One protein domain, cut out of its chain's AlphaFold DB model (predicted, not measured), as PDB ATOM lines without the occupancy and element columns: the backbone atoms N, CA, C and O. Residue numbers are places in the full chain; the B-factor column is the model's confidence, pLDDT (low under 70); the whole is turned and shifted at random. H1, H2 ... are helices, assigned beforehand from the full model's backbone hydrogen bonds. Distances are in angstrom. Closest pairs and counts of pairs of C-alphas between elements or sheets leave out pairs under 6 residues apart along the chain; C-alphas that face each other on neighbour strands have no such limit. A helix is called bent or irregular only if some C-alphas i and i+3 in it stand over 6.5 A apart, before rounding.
ATOM      1  N   LYS A   6      -7.492  35.915 -28.631       83.00
ATOM      2  CA  LYS A   6      -6.678  36.677 -27.665       83.00
ATOM      3  C   LYS A   6      -5.255  36.937 -28.161       83.00
ATOM      4  O   LYS A   6      -4.814  38.078 -28.145       83.00
ATOM      5  N   GLN A   7      -4.565  35.890 -28.615       81.25
ATOM      6  CA  GLN A   7      -3.208  36.013 -29.159       81.25
ATOM      7  C   GLN A   7      -3.227  36.899 -30.402       81.25
ATOM      8  O   GLN A   7      -2.362  37.741 -30.604       81.25
ATOM      9  N   ALA A   8      -4.279  36.754 -31.205       79.56
ATOM     10  CA  ALA A   8      -4.454  37.560 -32.384       79.56
ATOM     11  C   ALA A   8      -4.577  39.063 -32.058       79.56
ATOM     12  O   ALA A   8      -3.962  39.918 -32.700       79.56
ATOM     13  N   LYS A   9      -5.351  39.391 -31.024       84.75
ATOM     14  CA  LYS A   9      -5.489  40.762 -30.541       84.75
ATOM     15  C   LYS A   9      -4.168  41.318 -30.000       84.75
ATOM     16  O   LYS A   9      -3.836  42.455 -30.313       84.75
ATOM     17  N   GLU A  10      -3.422  40.527 -29.235       86.56
ATOM     18  CA  GLU A  10      -2.146  40.941 -28.637       86.56
ATOM     19  C   GLU A  10      -1.122  41.360 -29.695       86.56
ATOM     20  O   GLU A  10      -0.575  42.462 -29.635       86.56
ATOM     21  N   VAL A  11      -0.940  40.536 -30.725       83.56
ATOM     22  CA  VAL A  11      -0.034  40.860 -31.830       83.56
ATOM     23  C   VAL A  11      -0.504  42.098 -32.587       83.56
ATOM     24  O   VAL A  11       0.306  42.956 -32.936       83.56
ATOM     25  N   ARG A  12      -1.817  42.227 -32.823       83.19
ATOM     26  CA  ARG A  12      -2.374  43.425 -33.456       83.19
ATOM     27  C   ARG A  12      -2.028  44.668 -32.644       83.19
ATOM     28  O   ARG A  12      -1.557  45.643 -33.215       83.19
ATOM     29  N   GLU A  13      -2.224  44.645 -31.329       87.50
ATOM     30  CA  GLU A  13      -1.844  45.762 -30.460       87.50
ATOM     31  C   GLU A  13      -0.339  46.044 -30.491       87.50
ATOM     32  O   GLU A  13       0.059  47.209 -30.482       87.50
ATOM     33  N   HIS A  14       0.494  45.008 -30.598       88.12
ATOM     34  CA  HIS A  14       1.934  45.173 -30.747       88.12
ATOM     35  C   HIS A  14       2.295  45.886 -32.061       88.12
ATOM     36  O   HIS A  14       2.994  46.900 -32.031       88.12
ATOM     37  N   MET A  15       1.734  45.447 -33.193       84.69
ATOM     38  CA  MET A  15       1.908  46.118 -34.489       84.69
ATOM     39  C   MET A  15       1.449  47.576 -34.424       84.69
ATOM     40  O   MET A  15       2.179  48.468 -34.837       84.69
ATOM     41  N   LEU A  16       0.279  47.840 -33.829       85.50
ATOM     42  CA  LEU A  16      -0.249  49.198 -33.666       85.50
ATOM     43  C   LEU A  16       0.713  50.100 -32.879       85.50
ATOM     44  O   LEU A  16       0.904  51.261 -33.244       85.50
ATOM     45  N   ARG A  17       1.318  49.585 -31.800       86.62
ATOM     46  CA  ARG A  17       2.315  50.320 -31.006       86.62
ATOM     47  C   ARG A  17       3.586  50.584 -31.807       86.62
ATOM     48  O   ARG A  17       4.071  51.713 -31.790       86.62
ATOM     49  N   LYS A  18       4.084  49.581 -32.536       86.25
ATOM     50  CA  LYS A  18       5.277  49.707 -33.380       86.25
ATOM     51  C   LYS A  18       5.056  50.730 -34.494       86.25
ATOM     52  O   LYS A  18       5.842  51.662 -34.616       86.25
ATOM     53  N   THR A  19       3.938  50.641 -35.219       83.81
ATOM     54  CA  THR A  19       3.556  51.619 -36.246       83.81
ATOM     55  C   THR A  19       3.509  53.029 -35.667       83.81
ATOM     56  O   THR A  19       4.146  53.927 -36.205       83.81
ATOM     57  N   LYS A  20       2.830  53.229 -34.527       83.38
ATOM     58  CA  LYS A  20       2.767  54.541 -33.859       83.38
ATOM     59  C   LYS A  20       4.138  55.093 -33.470       83.38
ATOM     60  O   LYS A  20       4.307  56.309 -33.473       83.38
ATOM     61  N   SER A  21       5.105  54.228 -33.163       84.00
ATOM     62  CA  SER A  21       6.471  54.651 -32.853       84.00
ATOM     63  C   SER A  21       7.194  55.287 -34.047       84.00
ATOM     64  O   SER A  21       8.121  56.057 -33.819       84.00
ATOM     65  N   PHE A  22       6.798  54.984 -35.290       79.81
ATOM     66  CA  PHE A  22       7.452  55.500 -36.501       79.81
ATOM     67  C   PHE A  22       6.891  56.844 -36.984       79.81
ATOM     68  O   PHE A  22       7.645  57.745 -37.326       79.81
ATOM     69  N   ILE A  23       5.567  56.982 -37.034       75.19
ATOM     70  CA  ILE A  23       4.884  58.148 -37.633       75.19
ATOM     71  C   ILE A  23       4.727  59.340 -36.683       75.19
ATOM     72  O   ILE A  23       4.476  60.450 -37.153       75.19
ATOM     73  N   GLY A  24       4.819  59.128 -35.366       66.12
ATOM     74  CA  GLY A  24       4.293  60.097 -34.403       66.12
ATOM     75  C   GLY A  24       2.762  60.193 -34.490       66.12
ATOM     76  O   GLY A  24       2.135  59.715 -35.436       66.12
ATOM     77  N   LEU A  25       2.122  60.727 -33.451       57.78
ATOM     78  CA  LEU A  25       0.661  60.842 -33.385       57.78
ATOM     79  C   LEU A  25       0.140  61.667 -34.590       57.78
ATOM     80  O   LEU A  25       0.712  62.712 -34.880       57.78
ATOM     81  N   ASP A  26      -0.912  61.170 -35.257       61.28
ATOM     82  CA  ASP A  26      -1.793  61.853 -36.238       61.28
ATOM     83  C   ASP A  26      -1.645  61.621 -37.762       61.28
ATOM     84  O   ASP A  26      -2.515  62.063 -38.510       61.28
ATOM     85  N   ASN A  27      -0.696  60.826 -38.271       69.31
ATOM     86  CA  ASN A  27      -0.653  60.520 -39.721       69.31
ATOM     87  C   ASN A  27      -1.403  59.232 -40.100       69.31
ATOM     88  O   ASN A  27      -0.793  58.174 -40.255       69.31
ATOM     89  N   ILE A  28      -2.727  59.314 -40.273       71.31
ATOM     90  CA  ILE A  28      -3.591  58.154 -40.583       71.31
ATOM     91  C   ILE A  28      -3.259  57.521 -41.949       71.31
ATOM     92  O   ILE A  28      -3.266  56.297 -42.071       71.31
ATOM     93  N   GLU A  29      -2.928  58.321 -42.967       73.06
ATOM     94  CA  GLU A  29      -2.615  57.808 -44.316       73.06
ATOM     95  C   GLU A  29      -1.357  56.931 -44.332       73.06
ATOM     96  O   GLU A  29      -1.328  55.843 -44.916       73.06
ATOM     97  N   VAL A  30      -0.315  57.384 -43.635       78.06
ATOM     98  CA  VAL A  30       0.947  56.646 -43.565       78.06
ATOM     99  C   VAL A  30       0.850  55.500 -42.563       78.06
ATOM    100  O   VAL A  30       1.455  54.449 -42.761       78.06
ATOM    101  N   PHE A  31       0.025  55.651 -41.525       83.19
ATOM    102  CA  PHE A  31      -0.298  54.571 -40.602       83.19
ATOM    103  C   PHE A  31      -0.862  53.343 -41.321       83.19
ATOM    104  O   PHE A  31      -0.365  52.240 -41.087       83.19
ATOM    105  N   ASP A  32      -1.869  53.517 -42.186       82.25
ATOM    106  CA  ASP A  32      -2.469  52.382 -42.898       82.25
ATOM    107  C   ASP A  32      -1.444  51.737 -43.837       82.25
ATOM    108  O   ASP A  32      -1.287  50.519 -43.830       82.25
ATOM    109  N   SER A  33      -0.640  52.550 -44.530       84.62
ATOM    110  CA  SER A  33       0.434  52.069 -45.408       84.62
ATOM    111  C   SER A  33       1.466  51.211 -44.664       84.62
ATOM    112  O   SER A  33       1.778  50.105 -45.102       84.62
ATOM    113  N   ILE A  34       1.945  51.660 -43.499       84.38
ATOM    114  CA  ILE A  34       2.890  50.895 -42.666       84.38
ATOM    115  C   ILE A  34       2.241  49.637 -42.112       84.38
ATOM    116  O   ILE A  34       2.850  48.571 -42.111       84.38
ATOM    117  N   TYR A  35       1.008  49.744 -41.632       83.81
ATOM    118  CA  TYR A  35       0.292  48.606 -41.080       83.81
ATOM    119  C   TYR A  35       0.041  47.525 -42.147       83.81
ATOM    120  O   TYR A  35       0.260  46.341 -41.888       83.81
ATOM    121  N   GLN A  36      -0.347  47.915 -43.365       84.44
ATOM    122  CA  GLN A  36      -0.488  47.005 -44.505       84.44
ATOM    123  C   GLN A  36       0.849  46.404 -44.941       84.44
ATOM    124  O   GLN A  36       0.880  45.231 -45.324       84.44
ATOM    125  N   ASP A  37       1.943  47.164 -44.873       87.25
ATOM    126  CA  ASP A  37       3.275  46.661 -45.204       87.25
ATOM    127  C   ASP A  37       3.742  45.605 -44.199       87.25
ATOM    128  O   ASP A  37       4.057  44.488 -44.609       87.25
ATOM    129  N   ILE A  38       3.640  45.886 -42.892       84.81
ATOM    130  CA  ILE A  38       3.916  44.912 -41.822       84.81
ATOM    131  C   ILE A  38       3.100  43.642 -42.063       84.81
ATOM    132  O   ILE A  38       3.650  42.544 -42.056       84.81
ATOM    133  N   ILE A  39       1.796  43.771 -42.332       82.25
ATOM    134  CA  ILE A  39       0.929  42.623 -42.621       82.25
ATOM    135  C   ILE A  39       1.388  41.875 -43.877       82.25
ATOM    136  O   ILE A  39       1.339  40.646 -43.906       82.25
ATOM    137  N   SER A  40       1.801  42.579 -44.926       85.12
ATOM    138  CA  SER A  40       2.225  41.971 -46.189       85.12
ATOM    139  C   SER A  40       3.555  41.236 -46.050       85.12
ATOM    140  O   SER A  40       3.663  40.102 -46.521       85.12
ATOM    141  N   GLN A  41       4.531  41.827 -45.356       83.44
ATOM    142  CA  GLN A  41       5.794  41.170 -45.021       83.44
ATOM    143  C   GLN A  41       5.550  39.953 -44.132       83.44
ATOM    144  O   GLN A  41       6.025  38.862 -44.430       83.44
ATOM    145  N   TYR A  42       4.697  40.106 -43.125       79.81
ATOM    146  CA  TYR A  42       4.311  39.029 -42.228       79.81
ATOM    147  C   TYR A  42       3.633  37.858 -42.964       79.81
ATOM    148  O   TYR A  42       3.936  36.690 -42.728       79.81
ATOM    149  N   LYS A  43       2.741  38.139 -43.922       81.31
ATOM    150  CA  LYS A  43       2.141  37.107 -44.787       81.31
ATOM    151  C   LYS A  43       3.180  36.415 -45.675       81.31
ATOM    152  O   LYS A  43       3.045  35.216 -45.917       81.31
ATOM    153  N   ARG A  44       4.182  37.154 -46.163       81.50
ATOM    154  CA  ARG A  44       5.279  36.630 -46.992       81.50
ATOM    155  C   ARG A  44       6.193  35.697 -46.206       81.50
ATOM    156  O   ARG A  44       6.442  34.597 -46.684       81.50
ATOM    157  N   GLU A  45       6.628  36.119 -45.023       80.88
ATOM    158  CA  GLU A  45       7.553  35.372 -44.164       80.88
ATOM    159  C   GLU A  45       6.940  34.039 -43.720       80.88
ATOM    160  O   GLU A  45       7.507  32.966 -43.905       80.88
ATOM    161  N   TYR A  46       5.701  34.080 -43.227       76.19
ATOM    162  CA  TYR A  46       5.023  32.887 -42.718       76.19
ATOM    163  C   TYR A  46       4.210  32.128 -43.780       76.19
ATOM    164  O   TYR A  46       3.524  31.156 -43.453       76.19
ATOM    165  N   GLY A  47       4.228  32.574 -45.043       74.44
ATOM    166  CA  GLY A  47       3.481  31.957 -46.146       74.44
ATOM    167  C   GLY A  47       1.967  31.857 -45.904       74.44
ATOM    168  O   GLY A  47       1.307  30.954 -46.423       74.44
ATOM    169  N   THR A  48       1.402  32.745 -45.081       72.38
ATOM    170  CA  THR A  48      -0.001  32.686 -44.656       72.38
ATOM    171  C   THR A  48      -0.856  33.729 -45.365       72.38
ATOM    172  O   THR A  48      -0.434  34.856 -45.607       72.38
ATOM    173  N   LYS A  49      -2.117  33.390 -45.652       67.38
ATOM    174  CA  LYS A  49      -3.105  34.358 -46.162       67.38
ATOM    175  C   LYS A  49      -3.667  35.255 -45.061       67.38
ATOM    176  O   LYS A  49      -4.061  36.388 -45.337       67.38
ATOM    177  N   SER A  50      -3.685  34.753 -43.828       65.25
ATOM    178  CA  SER A  50      -4.327  35.409 -42.695       65.25
ATOM    179  C   SER A  50      -3.462  35.327 -41.454       65.25
ATOM    180  O   SER A  50      -2.894  34.285 -41.132       65.25
ATOM    181  N   PHE A  51      -3.446  36.430 -40.720       63.91
ATOM    182  CA  PHE A  51      -2.752  36.550 -39.449       63.91
ATOM    183  C   PHE A  51      -3.211  35.486 -38.425       63.91
ATOM    184  O   PHE A  51      -2.393  34.910 -37.719       63.91
ATOM    185  N   TYR A  52      -4.490  35.100 -38.452       63.19
ATOM    186  CA  TYR A  52      -5.043  34.022 -37.624       63.19
ATOM    187  C   TYR A  52      -4.516  32.622 -37.963       63.19
ATOM    188  O   TYR A  52      -4.635  31.729 -37.141       63.19
ATOM    189  N   ASN A  53      -3.940  32.398 -39.147       63.19
ATOM    190  CA  ASN A  53      -3.609  31.052 -39.628       63.19
ATOM    191  C   ASN A  53      -2.238  30.532 -39.173       63.19
ATOM    192  O   ASN A  53      -1.855  29.417 -39.534       63.19
ATOM    193  N   ILE A  54      -1.485  31.319 -38.405       66.88
ATOM    194  CA  ILE A  54      -0.166  30.910 -37.919       66.88
ATOM    195  C   ILE A  54      -0.301  29.955 -36.745       66.88
ATOM    196  O   ILE A  54      -1.232  30.033 -35.941       66.88
ATOM    197  N   LYS A  55       0.647  29.019 -36.669       63.56
ATOM    198  CA  LYS A  55       0.734  28.070 -35.567       63.56
ATOM    199  C   LYS A  55       0.921  28.846 -34.261       63.56
ATOM    200  O   LYS A  55       1.894  29.570 -34.106       63.56
ATOM    201  N   SER A  56       0.012  28.645 -33.306       59.31
ATOM    202  CA  SER A  56       0.011  29.313 -31.989       59.31
ATOM    203  C   SER A  56       1.339  29.160 -31.220       59.31
ATOM    204  O   SER A  56       1.686  30.020 -30.415       59.31
ATOM    205  N   GLY A  57       2.119  28.111 -31.516       63.09
ATOM    206  CA  GLY A  57       3.454  27.891 -30.947       63.09
ATOM    207  C   GLY A  57       4.517  28.921 -31.351       63.09
ATOM    208  O   GLY A  57       5.549  28.989 -30.698       63.09
ATOM    209  N   ASN A  58       4.262  29.747 -32.369       67.44
ATOM    210  CA  ASN A  58       5.199  30.756 -32.867       67.44
ATOM    211  C   ASN A  58       4.873  32.170 -32.362       67.44
ATOM    212  O   ASN A  58       5.352  33.137 -32.935       67.44
ATOM    213  N   LEU A  59       4.070  32.336 -31.304       76.75
ATOM    214  CA  LEU A  59       3.730  33.679 -30.809       76.75
ATOM    215  C   LEU A  59       4.982  34.509 -30.461       76.75
ATOM    216  O   LEU A  59       5.053  35.675 -30.825       76.75
ATOM    217  N   ALA A  60       5.985  33.906 -29.819       81.19
ATOM    218  CA  ALA A  60       7.248  34.586 -29.522       81.19
ATOM    219  C   ALA A  60       7.974  35.048 -30.799       81.19
ATOM    220  O   ALA A  60       8.435  36.177 -30.867       81.19
ATOM    221  N   ASP A  61       7.987  34.192 -31.819       82.31
ATOM    222  CA  ASP A  61       8.572  34.443 -33.142       82.31
ATOM    223  C   ASP A  61       7.896  35.635 -33.841       82.31
ATOM    224  O   ASP A  61       8.541  36.516 -34.392       82.31
ATOM    225  N   VAL A  62       6.570  35.713 -33.725       81.06
ATOM    226  CA  VAL A  62       5.757  36.810 -34.260       81.06
ATOM    227  C   VAL A  62       6.050  38.132 -33.556       81.06
ATOM    228  O   VAL A  62       6.111  39.180 -34.197       81.06
ATOM    229  N   HIS A  63       6.204  38.099 -32.232       84.75
ATOM    230  CA  HIS A  63       6.577  39.285 -31.470       84.75
ATOM    231  C   HIS A  63       7.991  39.750 -31.817       84.75
ATOM    232  O   HIS A  63       8.182  40.949 -32.000       84.75
ATOM    233  N   ASP A  64       8.934  38.820 -31.963       85.88
ATOM    234  CA  ASP A  64      10.305  39.100 -32.395       85.88
ATOM    235  C   ASP A  64      10.336  39.708 -33.804       85.88
ATOM    236  O   ASP A  64      10.954  40.749 -34.008       85.88
ATOM    237  N   PHE A  65       9.551  39.167 -34.742       85.56
ATOM    238  CA  PHE A  65       9.396  39.724 -36.089       85.56
ATOM    239  C   PHE A  65       8.912  41.181 -36.067       85.56
ATOM    240  O   PHE A  65       9.434  42.023 -36.792       85.56
ATOM    241  N   ILE A  66       7.915  41.504 -35.236       86.19
ATOM    242  CA  ILE A  66       7.392  42.878 -35.123       86.19
ATOM    243  C   ILE A  66       8.415  43.807 -34.479       86.19
ATOM    244  O   ILE A  66       8.502  44.977 -34.857       86.19
ATOM    245  N   ASP A  67       9.187  43.314 -33.516       86.50
ATOM    246  CA  ASP A  67      10.228  44.111 -32.876       86.50
ATOM    247  C   ASP A  67      11.402  44.374 -33.835       86.50
ATOM    248  O   ASP A  67      11.872  45.507 -33.962       86.50
ATOM    249  N   CYS A  68      11.785  43.359 -34.608       87.94
ATOM    250  CA  CYS A  68      12.811  43.433 -35.640       87.94
ATOM    251  C   CYS A  68      12.336  44.164 -36.911       87.94
ATOM    252  O   CYS A  68      13.155  44.553 -37.744       87.94
ATOM    253  N   TYR A  69      11.026  44.401 -37.066       85.81
ATOM    254  CA  TYR A  69      10.488  45.128 -38.210       85.81
ATOM    255  C   TYR A  69      11.069  46.543 -38.270       85.81
ATOM    256  O   TYR A  69      10.780  47.416 -37.441       85.81
ATOM    257  N   THR A  70      11.864  46.771 -39.308       83.38
ATOM    258  CA  THR A  70      12.386  48.079 -39.677       83.38
ATOM    259  C   THR A  70      11.528  48.688 -40.766       83.38
ATOM    260  O   THR A  70      11.214  48.037 -41.762       83.38
ATOM    261  N   LEU A  71      11.203  49.965 -40.597       82.31
ATOM    262  CA  LEU A  71      10.468  50.720 -41.591       82.31
ATOM    263  C   LEU A  71      11.247  50.739 -42.925       82.31
ATOM    264  O   LEU A  71      12.397  51.185 -42.947       82.31
ATOM    265  N   PRO A  72      10.668  50.267 -44.042       82.88
ATOM    266  CA  PRO A  72      11.317  50.382 -45.337       82.88
ATOM    267  C   PRO A  72      11.449  51.855 -45.728       82.88
ATOM    268  O   PRO A  72      10.541  52.660 -45.514       82.88
ATOM    269  N   ARG A  73      12.572  52.196 -46.367       80.50
ATOM    270  CA  ARG A  73      12.935  53.574 -46.744       80.50
ATOM    271  C   ARG A  73      11.846  54.298 -47.543       80.50
ATOM    272  O   ARG A  73      11.628  55.481 -47.345       80.50
ATOM    273  N   ILE A  74      11.115  53.567 -48.383       80.25
ATOM    274  CA  ILE A  74       9.987  54.096 -49.164       80.25
ATOM    275  C   ILE A  74       8.876  54.629 -48.245       80.25
ATOM    276  O   ILE A  74       8.318  55.690 -48.507       80.25
ATOM    277  N   LEU A  75       8.560  53.907 -47.165       81.44
ATOM    278  CA  LEU A  75       7.563  54.344 -46.189       81.44
ATOM    279  C   LEU A  75       8.109  55.469 -45.315       81.44
ATOM    280  O   LEU A  75       7.370  56.396 -45.017       81.44
ATOM    281  N   GLU A  76       9.392  55.437 -44.955       81.75
ATOM    282  CA  GLU A  76      10.045  56.549 -44.252       81.75
ATOM    283  C   GLU A  76       9.967  57.852 -45.059       81.75
ATOM    284  O   GLU A  76       9.536  58.883 -44.543       81.75
ATOM    285  N   GLU A  77      10.287  57.800 -46.353       81.81
ATOM    286  CA  GLU A  77      10.144  58.941 -47.257       81.81
ATOM    287  C   GLU A  77       8.684  59.384 -47.390       81.81
ATOM    288  O   GLU A  77       8.423  60.585 -47.408       81.81
ATOM    289  N   GLN A  78       7.722  58.454 -47.410       80.12
ATOM    290  CA  GLN A  78       6.300  58.808 -47.356       80.12
ATOM    291  C   GLN A  78       5.938  59.534 -46.058       80.12
ATOM    292  O   GLN A  78       5.269  60.557 -46.137       80.12
ATOM    293  N   ILE A  79       6.408  59.084 -44.886       78.06
ATOM    294  CA  ILE A  79       6.192  59.795 -43.612       78.06
ATOM    295  C   ILE A  79       6.715  61.226 -43.723       78.06
ATOM    296  O   ILE A  79       6.002  62.172 -43.396       78.06
ATOM    297  N   ILE A  80       7.956  61.390 -44.184       79.38
ATOM    298  CA  ILE A  80       8.610  62.696 -44.295       79.38
ATOM    299  C   ILE A  80       7.835  63.596 -45.261       79.38
ATOM    300  O   ILE A  80       7.579  64.757 -44.948       79.38
ATOM    301  N   ASN A  81       7.419  63.059 -46.406       79.00
ATOM    302  CA  ASN A  81       6.723  63.815 -47.439       79.00
ATOM    303  C   ASN A  81       5.279  64.164 -47.033       79.00
ATOM    304  O   ASN A  81       4.825  65.278 -47.283       79.00
TER     305      ASN A  81
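Overview. This is residues 6 to 81 of the 90 residues of the protein "ORF6C domain protein" of uncultured Clostridium sp (UniProt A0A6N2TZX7). Two long helices, H1 and H2, make a V that closes at the end of H1 and the start of H2, and each has a shorter helix side by side with it: H3 beside H1, H4 beside the first part of H2. H3 and H4 lie toward opposite ends of the long axis, and the link of residues 46 to 55 runs from H2 to H3 at the open end of the V. The printed part has 76 residues with four named helices, in the order H1, H2, H3, H4, and no named strand; its class is all helix. It is compact, with a radius of gyration of the C-alphas of 12.5 A, and elongated, spanning 39 by 21 by 18 A.

Along the chain. H1, residues 6 to 23, begins with C-alpha 6 at (-6.678, 36.677, -27.665) and is 26.3 A long from first to last C-alpha. H2, residues 28 to 45, begins with C-alpha 28 at (-3.591, 58.154, -40.583) and is 25.6 A long. H3, residues 56 to 68, is 19.4 A long and irregular: C-alphas 57 and 60 are 7.8 A apart. H4, residues 73 to 81, is 12.0 A long and ends with C-alpha 81 at (6.723, 63.815, -47.439).

Arrangement. H1 touches H2 with residues 15 to 23 alone, and H2 touches H1 with residues 30 to 38 alone. Their closest C-alphas, of Thr 19 and Ile 34, are 6.5 A apart. H1 and H2 run opposite ways at a steep tilt of 53 degrees. H1 and H3 touch and run the same way at a shallow tilt of 5 degrees; their closest C-alphas, of Met 15 and Ile 66, are 6.4 A apart. H2 touches H4 with residues 30 to 34 alone, the closest C-alphas being those of Val 30 and Ile 79, 6.1 A apart. H2 and H4 run opposite ways at a shallow tilt of 5 degrees. Helix packing is mostly aligned, with lines near one direction, but only just: 2 of 3 pairs are at a shallow tilt. H2 and H3 are close but not clearly touching, with the C-alphas of Ile 38 and Ile 66 closest at 7.8 A. H1 and H4 are close but not clearly touching, with the C-alphas of Ile 23 and Ile 79 closest at 6.3 A. H3 and H4 are apart. Every O i to N i+4 pair is within hydrogen-bond range in H2 and H4; in H1 it is 13 of 14 and in H3 7 of 9.

Size, cuts and confidence. The two C-alphas farthest apart are those of Gly 57 and Asn 81, at 39.7 A. The printed part has no cut. The links from H1 to H2 and from H3 to H4 are tight, with 4 residues each, and the link from H2 to H3 is short, with 10 residues. The mean pLDDT of the printed part is 78.9, and residues 24 to 27 and 49 to 58 are under 70.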